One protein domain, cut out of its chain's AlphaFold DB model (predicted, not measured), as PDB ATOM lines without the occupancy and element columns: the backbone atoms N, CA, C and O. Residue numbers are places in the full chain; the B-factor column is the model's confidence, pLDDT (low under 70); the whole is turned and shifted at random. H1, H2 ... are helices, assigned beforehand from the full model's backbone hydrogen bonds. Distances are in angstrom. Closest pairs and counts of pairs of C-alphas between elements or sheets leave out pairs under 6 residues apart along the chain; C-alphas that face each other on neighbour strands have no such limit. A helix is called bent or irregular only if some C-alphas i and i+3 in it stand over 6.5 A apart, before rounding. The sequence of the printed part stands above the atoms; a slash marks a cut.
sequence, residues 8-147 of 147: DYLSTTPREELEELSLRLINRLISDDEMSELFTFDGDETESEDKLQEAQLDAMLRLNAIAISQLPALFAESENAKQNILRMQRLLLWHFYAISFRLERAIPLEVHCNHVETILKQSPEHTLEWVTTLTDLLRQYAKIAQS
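AT A GLANCE: This is residues 8 to 147 of the 147 residues of the protein "Exoribonuclease R" of Vibrio panuliri (UniProt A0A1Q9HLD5). Two long helices, H4 and H5, form an antiparallel hairpin through the middle of the model, with H2 crossing it on one side and H7 and H6 packing on the other, H7 on H4 and H6 on H5. Short H3 packs on H4, and short H1 lies near H2 and H6 at the first printed residues. The printed part has 140 residues with seven named helices, H1 to H7 in chain order, and no named strand; its class is all helix. It is compact, with a radius of gyration of the C-alphas of 15.4 A and spans of 49 by 40 by 29 A.

IN THESE COORDINATES: H1 is residues 8 to 12, 6.5 A long, with C-alpha 8 at (49.247, -50.151, 27.972). H2 is residues 15 to 29, 21.1 A, and H3 is residues 32 to 38, 10.0 A. H4, residues 49 to 74, begins with C-alpha 49 at (32.995, -17.169, 41.550) and is 36.7 A long; it is irregular, C-alphas 69 and 72 being 7.0 A apart. H5 is residues 81 to 100, 26.1 A, and H6 is residues 109 to 120, 16.2 A. H7 is residues 127 to 145, 26.6 A, ending with C-alpha 145 at (42.401, -38.851, 47.009).

HOW THE PARTS SIT: H4 is the hub, touching four helices. With H5 it forms a hairpin at a shallow tilt of 14 degrees, opposite ways; their closest C-alphas are Leu 71 and Ile 85, 5.8 A. H7 touches H4 at a steep tilt of 55 degrees, opposite ways, closest at C-alphas Trp 130 and Ala 65, 5.0 A. H2, with residues 26 to 29 alone, touches H4 about perpendicular at 74 degrees, C-alphas Leu 29 and Ala 67 being closest at 5.6 A. H2 also touches H5, C-alphas Ser 22 and Leu 92 being closest at 6.1 A. H3 touches H4, closest at C-alphas Leu 38 and Ala 59, 5.5 A. H5 and H6 form a hairpin at a steep tilt of 42 degrees, closest at C-alphas Arg 90 and Val 116, 7.0 A. H1 is close to H6 but not clearly touching, with C-alphas Ser 11 and Leu 109 closest at 7.5 A. H2 and H7 are apart. Every O i to N i+4 pair is within hydrogen-bond range in H2, H3, H6 and H7, against 19 of 22 in H4, 15 of 16 in H5 and 0 of 1 in H1, where 1 of 2 O i to N i+3 pairs is within range.

THE WHOLE: The C-alphas farthest apart, those of Glu 47 and Glu 79, are 50.0 A apart. The printed part has no cut and no long link. The mean pLDDT of the printed part is 94.5, and residue 147 alone is under 70.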
ATOM      1  N   ASP A   8      47.953 -49.971  28.651       94.62
ATOM      2  CA  ASP A   8      49.247 -50.151  27.972       94.62
ATOM      3  C   ASP A   8      49.446 -49.146  26.830       94.62
ATOM      4  O   ASP A   8      50.534 -48.607  26.630       94.62
ATOM      5  N   TYR A   9      48.373 -48.860  26.089       95.31
ATOM      6  CA  TYR A   9      48.402 -47.874  25.017       95.31
ATOM      7  C   TYR A   9      48.468 -46.449  25.579       95.31
ATOM      8  O   TYR A   9      49.343 -45.671  25.207       95.31
ATOM      9  N   LEU A  10      47.571 -46.105  26.505       96.69
ATOM     10  CA  LEU A  10      47.475 -44.763  27.089       96.69
ATOM     11  C   LEU A  10      48.741 -44.356  27.856       96.69
ATOM     12  O   LEU A  10      49.136 -43.199  27.797       96.69
ATOM     13  N   SER A  11      49.390 -45.293  28.549       95.88
ATOM     14  CA  SER A  11      50.605 -45.037  29.341       95.88
ATOM     15  C   SER A  11      51.862 -44.811  28.498       95.88
ATOM     16  O   SER A  11      52.839 -44.252  28.994       95.88
ATOM     17  N   THR A  12      51.848 -45.234  27.232       95.56
ATOM     18  CA  THR A  12      52.989 -45.121  26.312       95.56
ATOM     19  C   THR A  12      52.768 -44.099  25.197       95.56
ATOM     20  O   THR A  12      53.705 -43.785  24.462       95.56
ATOM     21  N   THR A  13      51.555 -43.553  25.085       95.56
ATOM     22  CA  THR A  13      51.198 -42.544  24.083       95.56
ATOM     23  C   THR A  13      51.390 -41.133  24.655       95.56
ATOM     24  O   THR A  13      51.006 -40.891  25.801       95.56
ATOM     25  N   PRO A  14      51.953 -40.179  23.889       96.56
ATOM     26  CA  PRO A  14      52.068 -38.788  24.320       96.56
ATOM     27  C   PRO A  14      50.713 -38.172  24.693       96.56
ATOM     28  O   PRO A  14      49.714 -38.352  23.994       96.56
ATOM     29  N   ARG A  15      50.691 -37.392  25.780       95.56
ATOM     30  CA  ARG A  15      49.479 -36.730  26.286       95.56
ATOM     31  C   ARG A  15      48.864 -35.805  25.235       95.56
ATOM     32  O   ARG A  15      47.651 -35.806  25.064       95.56
ATOM     33  N   GLU A  16      49.694 -35.043  24.531       96.94
ATOM     34  CA  GLU A  16      49.268 -34.083  23.510       96.94
ATOM     35  C   GLU A  16      48.576 -34.780  22.330       96.94
ATOM     36  O   GLU A  16      47.581 -34.276  21.814       96.94
ATOM     37  N   GLU A  17      49.054 -35.967  21.942       96.81
ATOM     38  CA  GLU A  17      48.429 -36.772  20.885       96.81
ATOM     39  C   GLU A  17      47.032 -37.240  21.310       96.81
ATOM     40  O   GLU A  17      46.065 -37.111  20.559       96.81
ATOM     41  N   LEU A  18      46.899 -37.747  22.538       97.31
ATOM     42  CA  LEU A  18      45.614 -38.183  23.087       97.31
ATOM     43  C   LEU A  18      44.635 -37.008  23.259       97.31
ATOM     44  O   LEU A  18      43.434 -37.148  23.002       97.31
ATOM     45  N   GLU A  19      45.134 -35.835  23.653       97.62
ATOM     46  CA  GLU A  19      44.350 -34.602  23.749       97.62
ATOM     47  C   GLU A  19      43.819 -34.181  22.372       97.62
ATOM     48  O   GLU A  19      42.617 -33.976  22.220       97.62
ATOM     49  N   GLU A  20      44.664 -34.160  21.339       97.62
ATOM     50  CA  GLU A  20      44.238 -33.843  19.971       97.62
ATOM     51  C   GLU A  20      43.186 -34.837  19.451       97.62
ATOM     52  O   GLU A  20      42.165 -34.440  18.879       97.62
ATOM     53  N   LEU A  21      43.411 -36.138  19.665       97.19
ATOM     54  CA  LEU A  21      42.488 -37.190  19.236       97.19
ATOM     55  C   LEU A  21      41.132 -37.081  19.938       97.19
ATOM     56  O   LEU A  21      40.093 -37.207  19.285       97.19
ATOM     57  N   SER A  22      41.132 -36.839  21.249       97.25
ATOM     58  CA  SER A  22      39.900 -36.710  22.030       97.25
ATOM     59  C   SER A  22      39.131 -35.432  21.700       97.25
ATOM     60  O   SER A  22      37.923 -35.507  21.484       97.25
ATOM     61  N   LEU A  23      39.805 -34.288  21.553       96.25
ATOM     62  CA  LEU A  23      39.170 -33.035  21.133       96.25
ATOM     63  C   LEU A  23      38.558 -33.151  19.734       96.25
ATOM     64  O   LEU A  23      37.423 -32.731  19.514       96.25
ATOM     65  N   ARG A  24      39.265 -33.787  18.791       96.62
ATOM     66  CA  ARG A  24      38.727 -34.056  17.448       96.62
ATOM     67  C   ARG A  24      37.459 -34.906  17.504       96.62
ATOM     68  O   ARG A  24      36.549 -34.688  16.707       96.62
ATOM     69  N   LEU A  25      37.411 -35.890  18.401       96.88
ATOM     70  CA  LEU A  25      36.241 -36.739  18.579       96.88
ATOM     71  C   LEU A  25      35.073 -35.966  19.207       96.88
ATOM     72  O   LEU A  25      33.963 -36.068  18.697       96.88
ATOM     73  N   ILE A  26      35.321 -35.164  20.247       96.56
ATOM     74  CA  ILE A  26      34.299 -34.323  20.889       96.56
ATOM     75  C   ILE A  26      33.678 -33.361  19.875       96.56
ATOM     76  O   ILE A  26      32.464 -33.369  19.723       96.56
ATOM     77  N   ASN A  27      34.494 -32.638  19.102       94.50
ATOM     78  CA  ASN A  27      34.017 -31.696  18.076       94.50
ATOM     79  C   ASN A  27      33.243 -32.368  16.930       94.50
ATOM     80  O   ASN A  27      32.597 -31.696  16.132       94.50
ATOM     81  N   ARG A  28      33.359 -33.692  16.779       95.38
ATOM     82  CA  ARG A  28      32.581 -34.461  15.801       95.38
ATOM     83  C   ARG A  28      31.241 -34.932  16.363       95.38
ATOM     84  O   ARG A  28      30.331 -35.207  15.585       95.38
ATOM     85  N   LEU A  29      31.168 -35.115  17.674       95.75
ATOM     86  CA  LEU A  29      29.986 -35.607  18.371       95.75
ATOM     87  C   LEU A  29      29.067 -34.435  18.716       95.75
ATOM     88  O   LEU A  29      27.899 -34.442  18.351       95.75
ATOM     89  N   ILE A  30      29.633 -33.398  19.324       94.06
ATOM     90  CA  ILE A  30      28.895 -32.260  19.856       94.06
ATOM     91  C   ILE A  30      28.964 -31.105  18.864       94.06
ATOM     92  O   ILE A  30      30.045 -30.724  18.414       94.06
ATOM     93  N   SER A  31      27.799 -30.560  18.528       91.12
ATOM     94  CA  SER A  31      27.672 -29.366  17.696       91.12
ATOM     95  C   SER A  31      28.036 -28.088  18.458       91.12
ATOM     96  O   SER A  31      27.963 -28.031  19.686       91.12
ATOM     97  N   ASP A  32      28.380 -27.029  17.721       88.94
ATOM     98  CA  ASP A  32      28.666 -25.718  18.315       88.94
ATOM     99  C   ASP A  32      27.462 -25.167  19.101       88.94
ATOM    100  O   ASP A  32      27.647 -24.540  20.142       88.94
ATOM    101  N   ASP A  33      26.234 -25.447  18.646       89.94
ATOM    102  CA  ASP A  33      24.999 -25.026  19.317       89.94
ATOM    103  C   ASP A  33      24.829 -25.731  20.672       89.94
ATOM    104  O   ASP A  33      24.608 -25.066  21.683       89.94
ATOM    105  N   GLU A  34      25.008 -27.057  20.724       90.12
ATOM    106  CA  GLU A  34      24.968 -27.825  21.980       90.12
ATOM    107  C   GLU A  34      26.073 -27.375  22.944       90.12
ATOM    108  O   GLU A  34      25.850 -27.259  24.150       90.12
ATOM    109  N   MET A  35      27.273 -27.096  22.425       89.38
ATOM    110  CA  MET A  35      28.374 -26.583  23.235       89.38
ATOM    111  C   MET A  35      28.056 -25.187  23.782       89.38
ATOM    112  O   MET A  35      28.299 -24.926  24.958       89.38
ATOM    113  N   SER A  36      27.487 -24.299  22.968       89.69
ATOM    114  CA  SER A  36      27.084 -22.966  23.417       89.69
ATOM    115  C   SER A  36      25.982 -23.039  24.472       89.69
ATOM    116  O   SER A  36      26.045 -22.304  25.454       89.69
ATOM    117  N   GLU A  37      24.991 -23.911  24.297       91.25
ATOM    118  CA  GLU A  37      23.892 -24.087  25.249       91.25
ATOM    119  C   GLU A  37      24.405 -24.577  26.610       91.25
ATOM    120  O   GLU A  37      24.068 -23.996  27.637       91.25
ATOM    121  N   LEU A  38      25.293 -25.577  26.624       92.00
ATOM    122  CA  LEU A  38      25.860 -26.135  27.859       92.00
ATOM    123  C   LEU A  38      26.644 -25.120  28.697       92.00
ATOM    124  O   LEU A  38      26.722 -25.275  29.913       92.00
ATOM    125  N   PHE A  39      27.248 -24.120  28.056       90.62
ATOM    126  CA  PHE A  39      28.078 -23.105  28.712       90.62
ATOM    127  C   PHE A  39      27.429 -21.713  28.721       90.62
ATOM    128  O   PHE A  39      28.110 -20.710  28.954       90.62
ATOM    129  N   THR A  40      26.117 -21.640  28.489       91.06
ATOM    130  CA  THR A  40      25.321 -20.432  28.720       91.06
ATOM    131  C   THR A  40      24.716 -20.508  30.116       91.06
ATOM    132  O   THR A  40      23.798 -21.285  30.350       91.06
ATOM    133  N   PHE A  41      25.251 -19.707  31.036       90.75
ATOM    134  CA  PHE A  41      24.838 -19.686  32.440       90.75
ATOM    135  C   PHE A  41      23.880 -18.531  32.729       90.75
ATOM    136  O   PHE A  41      24.039 -17.429  32.190       90.75
ATOM    137  N   ASP A  42      22.923 -18.769  33.618       86.00
ATOM    138  CA  ASP A  42      21.946 -17.767  34.031       86.00
ATOM    139  C   ASP A  42      22.522 -16.784  35.071       86.00
ATOM    140  O   ASP A  42      23.610 -16.955  35.634       86.00
ATOM    141  N   GLY A  43      21.773 -15.710  35.349       81.56
ATOM    142  CA  GLY A  43      22.174 -14.670  36.306       81.56
ATOM    143  C   GLY A  43      22.507 -15.222  37.696       81.56
ATOM    144  O   GLY A  43      23.507 -14.819  38.282       81.56
ATOM    145  N   ASP A  44      21.738 -16.203  38.174       80.50
ATOM    146  CA  ASP A  44      21.925 -16.821  39.493       80.50
ATOM    147  C   ASP A  44      23.234 -17.624  39.596       80.50
ATOM    148  O   ASP A  44      23.836 -17.690  40.671       80.50
ATOM    149  N   GLU A  45      23.683 -18.227  38.490       84.81
ATOM    150  CA  GLU A  45      24.900 -19.047  38.398       84.81
ATOM    151  C   GLU A  45      26.165 -18.190  38.273       84.81
ATOM    152  O   GLU A  45      27.264 -18.645  38.575       84.81
ATOM    153  N   THR A  46      26.012 -16.925  37.878       85.81
ATOM    154  CA  THR A  46      27.114 -15.963  37.721       85.81
ATOM    155  C   THR A  46      27.241 -14.988  38.899       85.81
ATOM    156  O   THR A  46      28.114 -14.120  38.889       85.81
ATOM    157  N   GLU A  47      26.414 -15.139  39.943       88.88
ATOM    158  CA  GLU A  47      26.410 -14.260  41.124       88.88
ATOM    159  C   GLU A  47      27.712 -14.294  41.938       88.88
ATOM    160  O   GLU A  47      28.060 -13.304  42.587       88.88
ATOM    161  N   SER A  48      28.423 -15.424  41.947       91.81
ATOM    162  CA  SER A  48      29.705 -15.571  42.637       91.81
ATOM    163  C   SER A  48      30.662 -16.462  41.854       91.81
ATOM    164  O   SER A  48      30.249 -17.271  41.027       91.81
ATOM    165  N   GLU A  49      31.956 -16.326  42.147       90.19
ATOM    166  CA  GLU A  49      32.995 -17.169  41.550       90.19
ATOM    167  C   GLU A  49      32.781 -18.653  41.884       90.19
ATOM    168  O   GLU A  49      32.876 -19.492  40.993       90.19
ATOM    169  N   ASP A  50      32.389 -18.962  43.126       91.06
ATOM    170  CA  ASP A  50      32.098 -20.334  43.558       91.06
ATOM    171  C   ASP A  50      30.932 -20.947  42.764       91.06
ATOM    172  O   ASP A  50      31.047 -22.059  42.251       91.06
ATOM    173  N   LYS A  51      29.823 -20.209  42.600       91.31
ATOM    174  CA  LYS A  51      28.661 -20.679  41.828       91.31
ATOM    175  C   LYS A  51      28.993 -20.862  40.351       91.31
ATOM    176  O   LYS A  51      28.600 -21.861  39.753       91.31
ATOM    177  N   LEU A  52      29.759 -19.932  39.781       92.56
ATOM    178  CA  LEU A  52      30.199 -20.026  38.395       92.56
ATOM    179  C   LEU A  52      31.089 -21.256  38.193       92.56
ATOM    180  O   LEU A  52      30.961 -21.961  37.195       92.56
ATOM    181  N   GLN A  53      31.977 -21.538  39.147       91.31
ATOM    182  CA  GLN A  53      32.827 -22.719  39.106       91.31
ATOM    183  C   GLN A  53      32.008 -24.016  39.203       91.31
ATOM    184  O   GLN A  53      32.279 -24.962  38.460       91.31
ATOM    185  N   GLU A  54      31.002 -24.072  40.078       92.19
ATOM    186  CA  GLU A  54      30.080 -25.212  40.175       92.19
ATOM    187  C   GLU A  54      29.325 -25.445  38.858       92.19
ATOM    188  O   GLU A  54      29.306 -26.572  38.357       92.19
ATOM    189  N   ALA A  55      28.782 -24.384  38.255       94.19
ATOM    190  CA  ALA A  55      28.078 -24.456  36.978       94.19
ATOM    191  C   ALA A  55      29.001 -24.931  35.839       94.19
ATOM    192  O   ALA A  55      28.630 -25.797  35.045       94.19
ATOM    193  N   GLN A  56      30.249 -24.452  35.797       93.56
ATOM    194  CA  GLN A  56      31.251 -24.918  34.831       93.56
ATOM    195  C   GLN A  56      31.590 -26.404  34.999       93.56
ATOM    196  O   GLN A  56      31.750 -27.115  34.004       93.56
ATOM    197  N   LEU A  57      31.701 -26.892  36.237       93.62
ATOM    198  CA  LEU A  57      31.956 -28.309  36.509       93.62
ATOM    199  C   LEU A  57      30.782 -29.188  36.060       93.62
ATOM    200  O   LEU A  57      31.015 -30.235  35.450       93.62
ATOM    201  N   ASP A  58      29.542 -28.756  36.309       94.94
ATOM    202  CA  ASP A  58      28.343 -29.457  35.834       94.94
ATOM    203  C   ASP A  58      28.262 -29.463  34.298       94.94
ATOM    204  O   ASP A  58      28.056 -30.517  33.692       94.94
ATOM    205  N   ALA A  59      28.529 -28.328  33.649       95.81
ATOM    206  CA  ALA A  59      28.578 -28.229  32.189       95.81
ATOM    207  C   ALA A  59      29.621 -29.183  31.583       95.81
ATOM    208  O   ALA A  59      29.318 -29.927  30.647       95.81
ATOM    209  N   MET A  60      30.831 -29.246  32.154       95.94
ATOM    210  CA  MET A  60      31.869 -30.190  31.719       95.94
ATOM    211  C   MET A  60      31.455 -31.653  31.916       95.94
ATOM    212  O   MET A  60      31.736 -32.495  31.058       95.94
ATOM    213  N   LEU A  61      30.789 -31.977  33.028       97.25
ATOM    214  CA  LEU A  61      30.266 -33.317  33.288       97.25
ATOM    215  C   LEU A  61      29.235 -33.721  32.223       97.25
ATOM    216  O   LEU A  61      29.332 -34.810  31.648       97.25
ATOM    217  N   ARG A  62      28.282 -32.830  31.927       96.69
ATOM    218  CA  ARG A  62      27.240 -33.050  30.915       96.69
ATOM    219  C   ARG A  62      27.814 -33.164  29.513       96.69
ATOM    220  O   ARG A  62      27.436 -34.092  28.805       96.69
ATOM    221  N   LEU A  63      28.762 -32.303  29.140       97.06
ATOM    222  CA  LEU A  63      29.462 -32.361  27.853       97.06
ATOM    223  C   LEU A  63      30.065 -33.754  27.621       97.06
ATOM    224  O   LEU A  63      29.810 -34.389  26.599       97.06
ATOM    225  N   ASN A  64      30.818 -34.268  28.596       97.69
ATOM    226  CA  ASN A  64      31.423 -35.596  28.492       97.69
ATOM    227  C   ASN A  64      30.362 -36.706  28.413       97.69
ATOM    228  O   ASN A  64      30.488 -37.616  27.593       97.69
ATOM    229  N   ALA A  65      29.298 -36.630  29.218       98.00
ATOM    230  CA  ALA A  65      28.212 -37.607  29.177       98.00
ATOM    231  C   ALA A  65      27.483 -37.625  27.820       98.00
ATOM    232  O   ALA A  65      27.202 -38.701  27.286       98.00
ATOM    233  N   ILE A  66      27.215 -36.447  27.245       96.94
ATOM    234  CA  ILE A  66      26.596 -36.292  25.923       96.94
ATOM    235  C   ILE A  66      27.499 -36.912  24.857       96.94
ATOM    236  O   ILE A  66      27.049 -37.824  24.160       96.94
ATOM    237  N   ALA A  67      28.776 -36.515  24.798       97.75
ATOM    238  CA  ALA A  67      29.731 -37.044  23.823       97.75
ATOM    239  C   ALA A  67      29.786 -38.580  23.859       97.75
ATOM    240  O   ALA A  67      29.643 -39.243  22.831       97.75
ATOM    241  N   ILE A  68      29.933 -39.169  25.050       98.06
ATOM    242  CA  ILE A  68      30.015 -40.627  25.196       98.06
ATOM    243  C   ILE A  68      28.716 -41.304  24.728       98.06
ATOM    244  O   ILE A  68      28.771 -42.313  24.018       98.06
ATOM    245  N   SER A  69      27.554 -40.738  25.074       97.06
ATOM    246  CA  SER A  69      26.243 -41.289  24.706       97.06
ATOM    247  C   SER A  69      25.940 -41.250  23.203       97.06
ATOM    248  O   SER A  69      25.131 -42.037  22.720       97.06
ATOM    249  N   GLN A  70      26.616 -40.387  22.439       96.75
ATOM    250  CA  GLN A  70      26.427 -40.260  20.990       96.75
ATOM    251  C   GLN A  70      27.282 -41.242  20.166       96.75
ATOM    252  O   GLN A  70      27.026 -41.446  18.975       96.75
ATOM    253  N   LEU A  71      28.268 -41.909  20.777       96.88
ATOM    254  CA  LEU A  71      29.142 -42.864  20.083       96.88
ATOM    255  C   LEU A  71      28.395 -43.996  19.350       96.88
ATOM    256  O   LEU A  71      28.794 -44.315  18.227       96.88
ATOM    257  N   PRO A  72      27.324 -44.607  19.898       95.69
ATOM    258  CA  PRO A  72      26.570 -45.628  19.175       95.69
ATOM    259  C   PRO A  72      26.004 -45.133  17.843       95.69
ATOM    260  O   PRO A  72      26.103 -45.843  16.842       95.69
ATOM    261  N   ALA A  73      25.479 -43.905  17.807       94.69
ATOM    262  CA  ALA A  73      24.962 -43.302  16.583       94.69
ATOM    263  C   ALA A  73      26.084 -43.054  15.563       94.69
ATOM    264  O   ALA A  73      25.926 -43.374  14.386       94.69
ATOM    265  N   LEU A  74      27.249 -42.577  16.022       95.44
ATOM    266  CA  LEU A  74      28.414 -42.333  15.163       95.44
ATOM    267  C   LEU A  74      28.894 -43.598  14.421       95.44
ATOM    268  O   LEU A  74      29.419 -43.496  13.312       95.44
ATOM    269  N   PHE A  75      28.729 -44.781  15.018       95.44
ATOM    270  CA  PHE A  75      29.197 -46.053  14.458       95.44
ATOM    271  C   PHE A  75      28.075 -46.985  13.986       95.44
ATOM    272  O   PHE A  75      28.357 -48.150  13.706       95.44
ATOM    273  N   ALA A  76      26.835 -46.507  13.858       93.75
ATOM    274  CA  ALA A  76      25.680 -47.344  13.517       93.75
ATOM    275  C   ALA A  76      25.863 -48.153  12.214       93.75
ATOM    276  O   ALA A  76      25.411 -49.290  12.124       93.75
ATOM    277  N   GLU A  77      26.581 -47.596  11.234       93.12
ATOM    278  CA  GLU A  77      26.829 -48.218   9.921       93.12
ATOM    279  C   GLU A  77      28.197 -48.923   9.814       93.12
ATOM    280  O   GLU A  77      28.586 -49.394   8.747       93.12
ATOM    281  N   SER A  78      28.968 -48.997  10.903       93.81
ATOM    282  CA  SER A  78      30.313 -49.587  10.897       93.81
ATOM    283  C   SER A  78      30.268 -51.111  11.054       93.81
ATOM    284  O   SER A  78      29.728 -51.615  12.035       93.81
ATOM    285  N   GLU A  79      30.993 -51.854  10.209       91.38
ATOM    286  CA  GLU A  79      31.147 -53.320  10.332       91.38
ATOM    287  C   GLU A  79      31.658 -53.758  11.720       91.38
ATOM    288  O   GLU A  79      31.206 -54.757  12.274       91.38
ATOM    289  N   ASN A  80      32.549 -52.964  12.330       92.38
ATOM    290  CA  ASN A  80      33.110 -53.203  13.669       92.38
ATOM    291  C   ASN A  80      32.543 -52.247  14.736       92.38
ATOM    292  O   ASN A  80      33.271 -51.817  15.635       92.38
ATOM    293  N   ALA A  81      31.258 -51.877  14.633       94.06
ATOM    294  CA  ALA A  81      30.626 -50.852  15.473       94.06
ATOM    295  C   ALA A  81      30.913 -51.027  16.970       94.06
ATOM    296  O   ALA A  81      31.430 -50.115  17.605       94.06
ATOM    297  N   LYS A  82      30.672 -52.223  17.525       93.19
ATOM    298  CA  LYS A  82      30.862 -52.501  18.962       93.19
ATOM    299  C   LYS A  82      32.289 -52.229  19.440       93.19
ATOM    300  O   LYS A  82      32.480 -51.582  20.463       93.19
ATOM    301  N   GLN A  83      33.286 -52.697  18.688       93.31
ATOM    302  CA  GLN A  83      34.694 -52.484  19.025       93.31
ATOM    303  C   GLN A  83      35.067 -51.001  18.910       93.31
ATOM    304  O   GLN A  83      35.762 -50.463  19.764       93.31
ATOM    305  N   ASN A  84      34.581 -50.324  17.868       94.75
ATOM    306  CA  ASN A  84      34.843 -48.904  17.663       94.75
ATOM    307  C   ASN A  84      34.221 -48.031  18.756       94.75
ATOM    308  O   ASN A  84      34.896 -47.127  19.243       94.75
ATOM    309  N   ILE A  85      32.988 -48.334  19.174       96.25
ATOM    310  CA  ILE A  85      32.309 -47.666  20.288       96.25
ATOM    311  C   ILE A  85      33.127 -47.846  21.563       96.25
ATOM    312  O   ILE A  85      33.528 -46.850  22.151       96.25
ATOM    313  N   LEU A  86      33.454 -49.086  21.942       96.25
ATOM    314  CA  LEU A  86      34.225 -49.375  23.157       96.25
ATOM    315  C   LEU A  86      35.566 -48.625  23.176       96.25
ATOM    316  O   LEU A  86      35.937 -47.994  24.163       96.25
ATOM    317  N   ARG A  87      36.267 -48.644  22.041       95.81
ATOM    318  CA  ARG A  87      37.532 -47.939  21.854       95.81
ATOM    319  C   ARG A  87      37.372 -46.429  22.046       95.81
ATOM    320  O   ARG A  87      38.135 -45.820  22.787       95.81
ATOM    321  N   MET A  88      36.382 -45.810  21.405       97.56
ATOM    322  CA  MET A  88      36.147 -44.372  21.562       97.56
ATOM    323  C   MET A  88      35.652 -44.010  22.972       97.56
ATOM    324  O   MET A  88      36.018 -42.953  23.478       97.56
ATOM    325  N   GLN A  89      34.890 -44.887  23.637       98.00
ATOM    326  CA  GLN A  89      34.471 -44.696  25.030       98.00
ATOM    327  C   GLN A  89      35.687 -44.595  25.958       98.00
ATOM    328  O   GLN A  89      35.744 -43.685  26.780       98.00
ATOM    329  N   ARG A  90      36.698 -45.459  25.787       98.38
ATOM    330  CA  ARG A  90      37.962 -45.370  26.543       98.38
ATOM    331  C   ARG A  90      38.683 -44.042  26.323       98.38
ATOM    332  O   ARG A  90      39.117 -43.427  27.292       98.38
ATOM    333  N   LEU A  91      38.776 -43.574  25.075       98.38
ATOM    334  CA  LEU A  91      39.417 -42.292  24.761       98.38
ATOM    335  C   LEU A  91      38.684 -41.105  25.408       98.38
ATOM    336  O   LEU A  91      39.329 -40.223  25.971       98.38
ATOM    337  N   LEU A  92      37.349 -41.081  25.355       98.31
ATOM    338  CA  LEU A  92      36.562 -40.014  25.984       98.31
ATOM    339  C   LEU A  92      36.609 -40.078  27.515       98.31
ATOM    340  O   LEU A  92      36.672 -39.041  28.165       98.31
ATOM    341  N   LEU A  93      36.650 -41.273  28.108       98.56
ATOM    342  CA  LEU A  93      36.825 -41.423  29.555       98.56
ATOM    343  C   LEU A  93      38.227 -40.996  30.012       98.56
ATOM    344  O   LEU A  93      38.352 -40.370  31.066       98.56
ATOM    345  N   TRP A  94      39.256 -41.237  29.195       98.44
ATOM    346  CA  TRP A  94      40.582 -40.659  29.412       98.44
ATOM    347  C   TRP A  94      40.550 -39.126  29.324       98.44
ATOM    348  O   TRP A  94      41.127 -38.466  30.184       98.44
ATOM    349  N   HIS A  95      39.842 -38.548  28.345       98.25
ATOM    350  CA  HIS A  95      39.697 -37.093  28.212       98.25
ATOM    351  C   HIS A  95      39.020 -36.474  29.438       98.25
ATOM    352  O   HIS A  95      39.531 -35.507  30.005       98.25
ATOM    353  N   PHE A  96      37.913 -37.065  29.887       98.12
ATOM    354  CA  PHE A  96      37.228 -36.683  31.119       98.12
ATOM    355  C   PHE A  96      38.201 -36.633  32.309       98.12
ATOM    356  O   PHE A  96      38.242 -35.654  33.058       98.12
ATOM    357  N   TYR A  97      39.032 -37.668  32.449       98.19
ATOM    358  CA  TYR A  97      40.002 -37.799  33.529       98.19
ATOM    359  C   TYR A  97      41.176 -36.813  33.431       98.19
ATOM    360  O   TYR A  97      41.480 -36.129  34.410       98.19
ATOM    361  N   ALA A  98      41.839 -36.726  32.280       96.88
ATOM    362  CA  ALA A  98      43.094 -35.990  32.124       96.88
ATOM    363  C   ALA A  98      42.882 -34.516  31.760       96.88
ATOM    364  O   ALA A  98      43.640 -33.652  32.198       96.88
ATOM    365  N   ILE A  99      41.855 -34.214  30.963       95.88
ATOM    366  CA  ILE A  99      41.651 -32.887  30.376       95.88
ATOM    367  C   ILE A  99      40.552 -32.128  31.114       95.88
ATOM    368  O   ILE A  99      40.828 -31.054  31.649       95.88
ATOM    369  N   SER A 100      39.339 -32.690  31.197       93.31
ATOM    370  CA  SER A 100      38.190 -31.979  31.779       93.31
ATOM    371  C   SER A 100      38.359 -31.744  33.283       93.31
ATOM    372  O   SER A 100      38.227 -30.615  33.745       93.31
ATOM    373  N   PHE A 101      38.710 -32.785  34.048       95.69
ATOM    374  CA  PHE A 101      38.828 -32.693  35.511       95.69
ATOM    375  C   PHE A 101      40.274 -32.708  36.033       95.69
ATOM    376  O   PHE A 101      40.485 -32.532  37.233       95.69
ATOM    377  N   ARG A 102      41.278 -32.893  35.159       95.06
ATOM    378  CA  ARG A 102      42.722 -32.883  35.499       95.06
ATOM    379  C   ARG A 102      43.072 -33.754  36.716       95.06
ATOM    380  O   ARG A 102      43.874 -33.379  37.575       95.06
ATOM    381  N   LEU A 103      42.460 -34.933  36.781       95.69
ATOM    382  CA  LEU A 103      42.532 -35.859  37.913       95.69
ATOM    383  C   LEU A 103      43.873 -36.586  38.015       95.69
ATOM    384  O   LEU A 103      44.167 -37.176  39.050       95.69
ATOM    385  N   GLU A 104      44.708 -36.499  36.982       93.31
ATOM    386  CA  GLU A 104      46.036 -37.121  36.895       93.31
ATOM    387  C   GLU A 104      46.999 -36.743  38.030       93.31
ATOM    388  O   GLU A 104      47.962 -37.458  38.298       93.31
ATOM    389  N   ARG A 105      46.726 -35.642  38.740       89.06
ATOM    390  CA  ARG A 105      47.489 -35.234  39.930       89.06
ATOM    391  C   ARG A 105      47.125 -36.015  41.193       89.06
ATOM    392  O   ARG A 105      47.923 -36.042  42.124       89.06
ATOM    393  N   ALA A 106      45.924 -36.582  41.245       93.44
ATOM    394  CA  ALA A 106      45.363 -37.221  42.434       93.44
ATOM    395  C   ALA A 106      45.113 -38.720  42.236       93.44
ATOM    396  O   ALA A 106      45.179 -39.489  43.190       93.44
ATOM    397  N   ILE A 107      44.833 -39.142  41.006       97.19
ATOM    398  CA  ILE A 107      44.443 -40.507  40.671       97.19
ATOM    399  C   ILE A 107      45.439 -41.050  39.645       97.19
ATOM    400  O   ILE A 107      45.564 -40.460  38.577       97.19
ATOM    401  N   PRO A 108      46.139 -42.164  39.920       96.88
ATOM    402  CA  PRO A 108      47.007 -42.795  38.931       96.88
ATOM    403  C   PRO A 108      46.225 -43.282  37.703       96.88
ATOM    404  O   PRO A 108      45.118 -43.809  37.833       96.88
ATOM    405  N   LEU A 109      46.841 -43.203  36.518       97.69
ATOM    406  CA  LEU A 109      46.214 -43.628  35.259       97.69
ATOM    407  C   LEU A 109      45.729 -45.087  35.306       97.69
ATOM    408  O   LEU A 109      44.633 -45.381  34.846       97.69
ATOM    409  N   GLU A 110      46.507 -45.993  35.899       97.62
ATOM    410  CA  GLU A 110      46.124 -47.405  36.039       97.62
ATOM    411  C   GLU A 110      44.832 -47.571  36.857       97.62
ATOM    412  O   GLU A 110      43.937 -48.328  36.479       97.62
ATOM    413  N   VAL A 111      44.691 -46.807  37.946       97.88
ATOM    414  CA  VAL A 111      43.481 -46.803  38.780       97.88
ATOM    415  C   VAL A 111      42.287 -46.303  37.974       97.88
ATOM    416  O   VAL A 111      41.220 -46.917  38.029       97.88
ATOM    417  N   HIS A 112      42.463 -45.230  37.199       98.12
ATOM    418  CA  HIS A 112      41.428 -44.728  36.300       98.12
ATOM    419  C   HIS A 112      41.010 -45.786  35.270       98.12
ATOM    420  O   HIS A 112      39.828 -46.117  35.178       98.12
ATOM    421  N   CYS A 113      41.970 -46.379  34.554       98.06
ATOM    422  CA  CYS A 113      41.704 -47.409  33.551       98.06
ATOM    423  C   CYS A 113      40.960 -48.617  34.143       98.06
ATOM    424  O   CYS A 113      40.027 -49.118  33.523       98.06
ATOM    425  N   ASN A 114      41.288 -49.045  35.365       97.94
ATOM    426  CA  ASN A 114      40.582 -50.144  36.033       97.94
ATOM    427  C   ASN A 114      39.104 -49.824  36.335       97.94
ATOM    428  O   ASN A 114      38.234 -50.691  36.181       97.94
ATOM    429  N   HIS A 115      38.793 -48.584  36.731       97.88
ATOM    430  CA  HIS A 115      37.401 -48.148  36.893       97.88
ATOM    431  C   HIS A 115      36.686 -48.075  35.542       97.88
ATOM    432  O   HIS A 115      35.555 -48.546  35.425       97.88
ATOM    433  N   VAL A 116      37.359 -47.556  34.510       98.00
ATOM    434  CA  VAL A 116      36.835 -47.502  33.139       98.00
ATOM    435  C   VAL A 116      36.471 -48.896  32.634       98.00
ATOM    436  O   VAL A 116      35.332 -49.104  32.233       98.00
ATOM    437  N   GLU A 117      37.355 -49.889  32.736       97.62
ATOM    438  CA  GLU A 117      37.036 -51.259  32.303       97.62
ATOM    439  C   GLU A 117      35.890 -51.889  33.111       97.62
ATOM    440  O   GLU A 117      35.202 -52.784  32.624       97.62
ATOM    441  N   THR A 118      35.648 -51.433  34.343       97.25
ATOM    442  CA  THR A 118      34.481 -51.866  35.124       97.25
ATOM    443  C   THR A 118      33.194 -51.246  34.589       97.25
ATOM    444  O   THR A 118      32.222 -51.973  34.393       97.25
ATOM    445  N   ILE A 119      33.201 -49.943  34.293       97.69
ATOM    446  CA  ILE A 119      32.073 -49.236  33.671       97.69
ATOM    447  C   ILE A 119      31.740 -49.867  32.314       97.69
ATOM    448  O   ILE A 119      30.586 -50.177  32.037       97.69
ATOM    449  N   LEU A 120      32.753 -50.133  31.487       96.62
ATOM    450  CA  LEU A 120      32.559 -50.586  30.110       96.62
ATOM    451  C   LEU A 120      32.090 -52.044  29.968       96.62
ATOM    452  O   LEU A 120      31.663 -52.449  28.887       96.62
ATOM    453  N   LYS A 121      32.106 -52.844  31.045       95.00
ATOM    454  CA  LYS A 121      31.447 -54.168  31.059       95.00
ATOM    455  C   LYS A 121      29.933 -54.055  30.893       95.00
ATOM    456  O   LYS A 121      29.315 -54.967  30.350       95.00
ATOM    457  N   GLN A 122      29.357 -52.957  31.372       91.81
ATOM    458  CA  GLN A 122      27.947 -52.626  31.231       91.81
ATOM    459  C   GLN A 122      27.830 -51.119  30.999       91.81
ATOM    460  O   GLN A 122      27.388 -50.370  31.871       91.81
ATOM    461  N   SER A 123      28.287 -50.687  29.822       92.25
ATOM    462  CA  SER A 123      28.259 -49.279  29.435       92.25
ATOM    463  C   SER A 123      26.829 -48.731  29.487       92.25
ATOM    464  O   SER A 123      25.940 -49.346  28.893       92.25
ATOM    465  N   PRO A 124      26.609 -47.571  30.127       95.69
ATOM    466  CA  PRO A 124      25.351 -46.848  30.019       95.69
ATOM    467  C   PRO A 124      24.973 -46.540  28.567       95.69
ATOM    468  O   PRO A 124      25.844 -46.332  27.712       95.69
ATOM    469  N   GLU A 125      23.674 -46.473  28.289       90.75
ATOM    470  CA  GLU A 125      23.169 -46.225  26.931       90.75
ATOM    471  C   GLU A 125      22.793 -44.758  26.728       90.75
ATOM    472  O   GLU A 125      22.986 -44.200  25.646       90.75
ATOM    473  N   HIS A 126      22.293 -44.109  27.779       94.12
ATOM    474  CA  HIS A 126      21.721 -42.770  27.696       94.12
ATOM    475  C   HIS A 126      22.522 -41.732  28.478       94.12
ATOM    476  O   HIS A 126      23.182 -42.031  29.473       94.12
ATOM    477  N   THR A 127      22.417 -40.474  28.054       96.12
ATOM    478  CA  THR A 127      23.140 -39.343  28.646       96.12
ATOM    479  C   THR A 127      22.947 -39.238  30.160       96.12
ATOM    480  O   THR A 127      23.923 -39.068  30.879       96.12
ATOM    481  N   LEU A 128      21.722 -39.393  30.677       96.69
ATOM    482  CA  LEU A 128      21.446 -39.277  32.120       96.69
ATOM    483  C   LEU A 128      22.142 -40.371  32.951       96.69
ATOM    484  O   LEU A 128      22.628 -40.124  34.058       96.69
ATOM    485  N   GLU A 129      22.214 -41.584  32.408       97.75
ATOM    486  CA  GLU A 129      22.922 -42.696  33.038       97.75
ATOM    487  C   GLU A 129      24.438 -42.455  33.016       97.75
ATOM    488  O   GLU A 129      25.121 -42.718  34.009       97.75
ATOM    489  N   TRP A 130      24.960 -41.876  31.928       98.19
ATOM    490  CA  TRP A 130      26.350 -41.425  31.851       98.19
ATOM    491  C   TRP A 130      26.657 -40.308  32.850       98.19
ATOM    492  O   TRP A 130      27.666 -40.401  33.543       98.19
ATOM    493  N   VAL A 131      25.784 -39.307  33.009       98.06
ATOM    494  CA  VAL A 131      25.943 -38.253  34.031       98.06
ATOM    495  C   VAL A 131      26.038 -38.874  35.424       98.06
ATOM    496  O   VAL A 131      26.946 -38.547  36.190       98.06
ATOM    497  N   THR A 132      25.146 -39.817  35.738       97.81
ATOM    498  CA  THR A 132      25.148 -40.525  37.028       97.81
ATOM    499  C   THR A 132      26.447 -41.309  37.223       97.81
ATOM    500  O   THR A 132      27.114 -41.169  38.246       97.81
ATOM    501  N   THR A 133      26.860 -42.065  36.204       98.31
ATOM    502  CA  THR A 133      28.081 -42.883  36.221       98.31
ATOM    503  C   THR A 133      29.337 -42.034  36.418       98.31
ATOM    504  O   THR A 133      30.181 -42.362  37.252       98.31
ATOM    505  N   LEU A 134      29.465 -40.922  35.691       98.38
ATOM    506  CA  LEU A 134      30.601 -40.008  35.812       98.38
ATOM    507  C   LEU A 134      30.598 -39.273  37.161       98.38
ATOM    508  O   LEU A 134      31.658 -39.097  37.762       98.38
ATOM    509  N   THR A 135      29.424 -38.911  37.685       97.75
ATOM    510  CA  THR A 135      29.290 -38.334  39.034       97.75
ATOM    511  C   THR A 135      29.783 -39.308  40.099       97.75
ATOM    512  O   THR A 135      30.573 -38.944  40.973       97.75
ATOM    513  N   ASP A 136      29.346 -40.564  40.030       97.88
ATOM    514  CA  ASP A 136      29.766 -41.591  40.980       97.88
ATOM    515  C   ASP A 136      31.253 -41.928  40.839       97.88
ATOM    516  O   ASP A 136      31.911 -42.208  41.844       97.88
ATOM    517  N   LEU A 137      31.812 -41.827  39.631       97.69
ATOM    518  CA  LEU A 137      33.246 -41.955  39.398       97.69
ATOM    519  C   LEU A 137      34.039 -40.834  40.091       97.69
ATOM    520  O   LEU A 137      34.999 -41.119  40.805       97.69
ATOM    521  N   LEU A 138      33.605 -39.573  39.971       97.00
ATOM    522  CA  LEU A 138      34.222 -38.447  40.691       97.00
ATOM    523  C   LEU A 138      34.123 -38.620  42.208       97.00
ATOM    524  O   LEU A 138      35.096 -38.379  42.923       97.00
ATOM    525  N   ARG A 139      32.979 -39.094  42.717       96.19
ATOM    526  CA  ARG A 139      32.808 -39.397  44.148       96.19
ATOM    527  C   ARG A 139      33.757 -40.494  44.625       96.19
ATOM    528  O   ARG A 139      34.256 -40.416  45.746       96.19
ATOM    529  N   GLN A 140      34.004 -41.518  43.810       96.12
ATOM    530  CA  GLN A 140      34.978 -42.569  44.122       96.12
ATOM    531  C   GLN A 140      36.402 -42.008  44.153       96.12
ATOM    532  O   GLN A 140      37.127 -42.245  45.118       96.12
ATOM    533  N   TYR A 141      36.777 -41.192  43.168       96.50
ATOM    534  CA  TYR A 141      38.083 -40.534  43.148       96.50
ATOM    535  C   TYR A 141      38.293 -39.580  44.319       96.50
ATOM    536  O   TYR A 141      39.367 -39.588  44.913       96.50
ATOM    537  N   ALA A 142      37.268 -38.832  44.728       94.06
ATOM    538  CA  ALA A 142      37.348 -37.986  45.914       94.06
ATOM    539  C   ALA A 142      37.669 -38.795  47.184       94.06
ATOM    540  O   ALA A 142      38.442 -38.334  48.018       94.06
ATOM    541  N   LYS A 143      37.126 -40.013  47.320       94.44
ATOM    542  CA  LYS A 143      37.446 -40.910  48.445       94.44
ATOM    543  C   LYS A 143      38.876 -41.445  48.374       94.44
ATOM    544  O   LYS A 143      39.535 -41.508  49.403       94.44
ATOM    545  N   ILE A 144      39.345 -41.808  47.180       92.31
ATOM    546  CA  ILE A 144      40.713 -42.307  46.958       92.31
ATOM    547  C   ILE A 144      41.748 -41.204  47.215       92.31
ATOM    548  O   ILE A 144      42.782 -41.454  47.814       92.31
ATOM    549  N   ALA A 145      41.476 -39.966  46.807       86.12
ATOM    550  CA  ALA A 145      42.401 -38.851  47.009       86.12
ATOM    551  C   ALA A 145      42.529 -38.412  48.483       86.12
ATOM    552  O   ALA A 145      43.453 -37.677  48.825       86.12
ATOM    553  N   GLN A 146      41.592 -38.820  49.346       82.50
ATOM    554  CA  GLN A 146      41.597 -38.526  50.784       82.50
ATOM    555  C   GLN A 146      42.255 -39.626  51.632       82.50
ATOM    556  O   GLN A 146      42.446 -39.413  52.831       82.50
ATOM    557  N   SER A 147      42.550 -40.792  51.045       62.44
ATOM    558  CA  SER A 147      43.209 -41.924  51.714       62.44
ATOM    559  C   SER A 147      44.723 -41.864  51.582       62.44
ATOM    560  O   SER A 147      45.399 -42.149  52.593       62.44
TER     561      SER A 147